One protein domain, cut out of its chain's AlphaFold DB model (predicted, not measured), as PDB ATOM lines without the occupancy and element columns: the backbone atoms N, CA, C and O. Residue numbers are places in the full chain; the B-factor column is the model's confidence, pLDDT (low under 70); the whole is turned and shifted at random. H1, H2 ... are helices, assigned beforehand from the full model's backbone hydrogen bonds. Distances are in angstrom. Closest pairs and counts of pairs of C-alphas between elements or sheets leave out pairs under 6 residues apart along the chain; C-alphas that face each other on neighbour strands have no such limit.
ATOM      1  N   LEU A 206     -42.702  56.970 -25.762       93.75
ATOM      2  CA  LEU A 206     -41.695  56.004 -25.330       93.75
ATOM      3  C   LEU A 206     -40.316  56.380 -25.873       93.75
ATOM      4  O   LEU A 206     -40.174  56.847 -26.999       93.75
ATOM      5  N   SER A 207     -39.276  56.161 -25.067       95.56
ATOM      6  CA  SER A 207     -37.907  56.442 -25.495       95.56
ATOM      7  C   SER A 207     -37.425  55.433 -26.539       95.56
ATOM      8  O   SER A 207     -37.773  54.251 -26.491       95.56
ATOM      9  N   GLU A 208     -36.542  55.871 -27.439       95.81
ATOM     10  CA  GLU A 208     -35.915  54.994 -28.442       95.81
ATOM     11  C   GLU A 208     -35.228  53.781 -27.798       95.81
ATOM     12  O   GLU A 208     -35.328  52.660 -28.294       95.81
ATOM     13  N   GLN A 209     -34.591  53.978 -26.639       95.19
ATOM     14  CA  GLN A 209     -33.961  52.896 -25.883       95.19
ATOM     15  C   GLN A 209     -34.982  51.862 -25.384       95.19
ATOM     16  O   GLN A 209     -34.708  50.662 -25.405       95.19
ATOM     17  N   PHE A 210     -36.161  52.299 -24.931       92.62
ATOM     18  CA  PHE A 210     -37.227  51.390 -24.515       92.62
ATOM     19  C   PHE A 210     -37.761  50.582 -25.704       92.62
ATOM     20  O   PHE A 210     -37.889  49.361 -25.604       92.62
ATOM     21  N   LEU A 211     -37.991  51.241 -26.844       96.19
ATOM     22  CA  LEU A 211     -38.452  50.591 -28.074       96.19
ATOM     23  C   LEU A 211     -37.422  49.586 -28.611       96.19
ATOM     24  O   LEU A 211     -37.782  48.462 -28.948       96.19
ATOM     25  N   SER A 212     -36.135  49.941 -28.599       95.50
ATOM     26  CA  SER A 212     -35.035  49.045 -28.982       95.50
ATOM     27  C   SER A 212     -34.973  47.794 -28.094       95.50
ATOM     28  O   SER A 212     -34.825  46.674 -28.588       95.50
ATOM     29  N   ASN A 213     -35.169  47.951 -26.781       94.06
ATOM     30  CA  ASN A 213     -35.240  46.818 -25.857       94.06
ATOM     31  C   ASN A 213     -36.439  45.903 -26.134       94.06
ATOM     32  O   ASN A 213     -36.297  44.683 -26.054       94.06
ATOM     33  N   ILE A 214     -37.603  46.475 -26.449       96.19
ATOM     34  CA  ILE A 214     -38.786  45.700 -26.831       96.19
ATOM     35  C   ILE A 214     -38.521  44.906 -28.107       96.19
ATOM     36  O   ILE A 214     -38.815  43.712 -28.141       96.19
ATOM     37  N   GLU A 215     -37.939  45.543 -29.121       96.19
ATOM     38  CA  GLU A 215     -37.643  44.885 -30.390       96.19
ATOM     39  C   GLU A 215     -36.678  43.714 -30.188       96.19
ATOM     40  O   GLU A 215     -36.919  42.616 -30.680       96.19
ATOM     41  N   ARG A 216     -35.643  43.889 -29.356       95.25
ATOM     42  CA  ARG A 216     -34.749  42.787 -28.983       95.25
ATOM     43  C   ARG A 216     -35.499  41.625 -28.324       95.25
ATOM     44  O   ARG A 216     -35.308  40.482 -28.725       95.25
ATOM     45  N   ILE A 217     -36.376  41.899 -27.350       93.12
ATOM     46  CA  ILE A 217     -37.192  40.859 -26.689       93.12
ATOM     47  C   ILE A 217     -38.092  40.140 -27.703       93.12
ATOM     48  O   ILE A 217     -38.284  38.926 -27.600       93.12
ATOM     49  N   LYS A 218     -38.649  40.877 -28.672       96.69
ATOM     50  CA  LYS A 218     -39.476  40.322 -29.746       96.69
ATOM     51  C   LYS A 218     -38.675  39.362 -30.619       96.69
ATOM     52  O   LYS A 218     -39.103  38.224 -30.792       96.69
ATOM     53  N   GLN A 219     -37.507  39.785 -31.104       96.81
ATOM     54  CA  GLN A 219     -36.642  38.956 -31.949       96.81
ATOM     55  C   GLN A 219     -36.161  37.701 -31.212       96.81
ATOM     56  O   GLN A 219     -36.352  36.597 -31.712       96.81
ATOM     57  N   GLU A 220     -35.668  37.847 -29.977       90.69
ATOM     58  CA  GLU A 220     -35.273  36.710 -29.130       90.69
ATOM     59  C   GLU A 220     -36.438  35.715 -28.940       90.69
ATOM     60  O   GLU A 220     -36.251  34.499 -29.002       90.69
ATOM     61  N   SER A 221     -37.665  36.217 -28.752       92.19
ATOM     62  CA  SER A 221     -38.862  35.377 -28.606       92.19
ATOM     63  C   SER A 221     -39.230  34.649 -29.903       92.19
ATOM     64  O   SER A 221     -39.618  33.482 -29.857       92.19
ATOM     65  N   ILE A 222     -39.106  35.309 -31.058       94.81
ATOM     66  CA  ILE A 222     -39.358  34.704 -32.374       94.81
ATOM     67  C   ILE A 222     -38.345  33.591 -32.645       94.81
ATOM     68  O   ILE A 222     -38.740  32.493 -33.037       94.81
ATOM     69  N   GLU A 223     -37.059  33.845 -32.402       91.44
ATOM     70  CA  GLU A 223     -35.985  32.865 -32.590       91.44
ATOM     71  C   GLU A 223     -36.218  31.613 -31.738       91.44
ATOM     72  O   GLU A 223     -36.232  30.501 -32.265       91.44
ATOM     73  N   GLN A 224     -36.499  31.787 -30.442       84.75
ATOM     74  CA  GLN A 224     -36.761  30.680 -29.510       84.75
ATOM     75  C   GLN A 224     -37.997  29.853 -29.882       84.75
ATOM     76  O   GLN A 224     -38.058  28.658 -29.598       84.75
ATOM     77  N   CYS A 225     -38.991  30.481 -30.508       88.38
ATOM     78  CA  CYS A 225     -40.248  29.832 -30.870       88.38
ATOM     79  C   CYS A 225     -40.255  29.301 -32.311       88.38
ATOM     80  O   CYS A 225     -41.258  28.730 -32.743       88.38
ATOM     81  N   THR A 226     -39.175  29.483 -33.075       88.88
ATOM     82  CA  THR A 226     -39.080  29.025 -34.463       88.88
ATOM     83  C   THR A 226     -38.524  27.607 -34.529       88.88
ATOM     84  O   THR A 226     -37.372  27.350 -34.196       88.88
ATOM     85  N   ILE A 227     -39.337  26.673 -35.023       80.81
ATOM     86  CA  ILE A 227     -38.970  25.265 -35.196       80.81
ATOM     87  C   ILE A 227     -38.942  24.964 -36.692       80.81
ATOM     88  O   ILE A 227     -39.923  25.189 -37.399       80.81
ATOM     89  N   ASN A 228     -37.813  24.452 -37.194       88.62
ATOM     90  CA  ASN A 228     -37.619  24.138 -38.618       88.62
ATOM     91  C   ASN A 228     -37.956  25.320 -39.551       88.62
ATOM     92  O   ASN A 228     -38.579  25.147 -40.599       88.62
ATOM     93  N   GLY A 229     -37.586  26.538 -39.139       88.38
ATOM     94  CA  GLY A 229     -37.833  27.765 -39.902       88.38
ATOM     95  C   GLY A 229     -39.285  28.259 -39.889       88.38
ATOM     96  O   GLY A 229     -39.609  29.178 -40.635       88.38
ATOM     97  N   LYS A 230     -40.167  27.676 -39.065       91.19
ATOM     98  CA  LYS A 230     -41.548  28.142 -38.879       91.19
ATOM     99  C   LYS A 230     -41.797  28.532 -37.429       91.19
ATOM    100  O   LYS A 230     -41.506  27.758 -36.520       91.19
ATOM    101  N   LEU A 231     -42.376  29.711 -37.221       90.56
ATOM    102  CA  LEU A 231     -42.781  30.162 -35.896       90.56
ATOM    103  C   LEU A 231     -43.905  29.262 -35.365       90.56
ATOM    104  O   LEU A 231     -44.986  29.181 -35.953       90.56
ATOM    105  N   ALA A 232     -43.658  28.582 -34.251       86.62
ATOM    106  CA  ALA A 232     -44.678  27.823 -33.550       86.62
ATOM    107  C   ALA A 232     -45.542  28.790 -32.729       86.62
ATOM    108  O   ALA A 232     -45.162  29.195 -31.631       86.62
ATOM    109  N   GLN A 233     -46.723  29.140 -33.248       88.06
ATOM    110  CA  GLN A 233     -47.629  30.126 -32.639       88.06
ATOM    111  C   GLN A 233     -47.937  29.839 -31.161       88.06
ATOM    112  O   GLN A 233     -47.947  30.743 -30.331       88.06
ATOM    113  N   VAL A 234     -48.140  28.565 -30.814       83.00
ATOM    114  CA  VAL A 234     -48.414  28.138 -29.434       83.00
ATOM    115  C   VAL A 234     -47.247  28.465 -28.497       83.00
ATOM    116  O   VAL A 234     -47.480  28.860 -27.359       83.00
ATOM    117  N   LEU A 235     -46.002  28.333 -28.966       80.75
ATOM    118  CA  LEU A 235     -44.820  28.706 -28.185       80.75
ATOM    119  C   LEU A 235     -44.668  30.225 -28.121       80.75
ATOM    120  O   LEU A 235     -44.403  30.765 -27.051       80.75
ATOM    121  N   PHE A 236     -44.921  30.922 -29.231       89.31
ATOM    122  CA  PHE A 236     -44.826  32.378 -29.272       89.31
ATOM    123  C   PHE A 236     -45.826  33.053 -28.325       89.31
ATOM    124  O   PHE A 236     -45.454  33.970 -27.597       89.31
ATOM    125  N   ASN A 237     -47.050  32.529 -28.226       88.31
ATOM    126  CA  ASN A 237     -48.049  32.963 -27.244       88.31
ATOM    127  C   ASN A 237     -47.611  32.729 -25.782       88.31
ATOM    128  O   ASN A 237     -48.161  33.346 -24.874       88.31
ATOM    129  N   LYS A 238     -46.624  31.865 -25.531       85.50
ATOM    130  CA  LYS A 238     -46.032  31.625 -24.202       85.50
ATOM    131  C   LYS A 238     -44.710  32.365 -23.997       85.50
ATOM    132  O   LYS A 238     -44.082  32.224 -22.953       85.50
ATOM    133  N   SER A 239     -44.269  33.134 -24.990       88.62
ATOM    134  CA  SER A 239     -42.996  33.840 -24.934       88.62
ATOM    135  C   SER A 239     -43.039  35.033 -23.979       88.62
ATOM    136  O   SER A 239     -44.094  35.600 -23.671       88.62
ATOM    137  N   LYS A 240     -41.847  35.483 -23.578       88.62
ATOM    138  CA  LYS A 240     -41.668  36.709 -22.795       88.62
ATOM    139  C   LYS A 240     -42.281  37.925 -23.491       88.62
ATOM    140  O   LYS A 240     -42.859  38.777 -22.818       88.62
ATOM    141  N   TYR A 241     -42.172  38.006 -24.819       94.56
ATOM    142  CA  TYR A 241     -42.783  39.081 -25.596       94.56
ATOM    143  C   TYR A 241     -44.312  39.086 -25.454       94.56
ATOM    144  O   TYR A 241     -44.893  40.106 -25.074       94.56
ATOM    145  N   ALA A 242     -44.957  37.933 -25.653       94.62
ATOM    146  CA  ALA A 242     -46.407  37.806 -25.526       94.62
ATOM    147  C   ALA A 242     -46.911  38.187 -24.128       94.62
ATOM    148  O   ALA A 242     -47.828  38.998 -23.996       94.62
ATOM    149  N   GLN A 243     -46.285  37.662 -23.077       90.69
ATOM    150  CA  GLN A 243     -46.773  37.843 -21.707       90.69
ATOM    151  C   GLN A 243     -46.425  39.219 -21.123       90.69
ATOM    152  O   GLN A 243     -47.272  39.869 -20.520       90.69
ATOM    153  N   LYS A 244     -45.189  39.705 -21.305       89.31
ATOM    154  CA  LYS A 244     -44.719  40.932 -20.630       89.31
ATOM    155  C   LYS A 244     -44.908  42.208 -21.446       89.31
ATOM    156  O   LYS A 244     -45.058  43.282 -20.857       89.31
ATOM    157  N   ILE A 245     -44.846  42.114 -22.773       95.12
ATOM    158  CA  ILE A 245     -44.862  43.288 -23.657       95.12
ATOM    159  C   ILE A 245     -46.240  43.504 -24.269       95.12
ATOM    160  O   ILE A 245     -46.772  44.608 -24.175       95.12
ATOM    161  N   ILE A 246     -46.833  42.457 -24.846       97.19
ATOM    162  CA  ILE A 246     -48.215  42.528 -25.329       97.19
ATOM    163  C   ILE A 246     -49.186  42.469 -24.146       97.19
ATOM    164  O   ILE A 246     -50.108  43.268 -24.071       97.19
TER     165      ILE A 246
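This is residues 206 to 246 of the 432 residues of the protein "Phage terminase, large subunit, pbsx family" of Riemerella anatipestifer (strain ATCC 11845 / DSM 15868 / JCM 9532 / NCTC 11014) (UniProt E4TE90). One long helix, H1, has the chain folding back along one side of it, where two short helices pack on it: H3 on residues 214 to 221, H2 on residues 221 to 225. Residues 206 to 213 stick out. The printed part has 41 residues with three named helices, in the order H1, H2, H3, and no named strand: all helix. It is only just compact, close to loose, with a radius of gyration of the C-alphas of 10.9 A, and spans 34 by 18 by 9 A.

Start at H1, residues 208 to 225, where every O i to N i+4 pair is within hydrogen-bond range. It touches H3, residues 240 to 246, at a steep tilt of 48 degrees, opposite ways; their closest C-alphas, Lys 218 and Tyr 241, are 5.4 A apart. It touches H2, residues 233 to 236, closest at the C-alphas of Cys 225 and Leu 235, 5.4 A. In H3, 2 of 3 such pairs are within range; H2 is too short for one.

Find C-alpha 208 at (-35.915, 54.994, -28.442); from there H1 runs 25.6 A to C-alpha 225. H3 ends at C-alpha 246, (-48.215, 42.528, -25.329).

The C-alphas farthest apart, Ser 207 and Asn 228, are 34.9 A apart. The printed part has no cut, and no printed residue is under 70 in pLDDT.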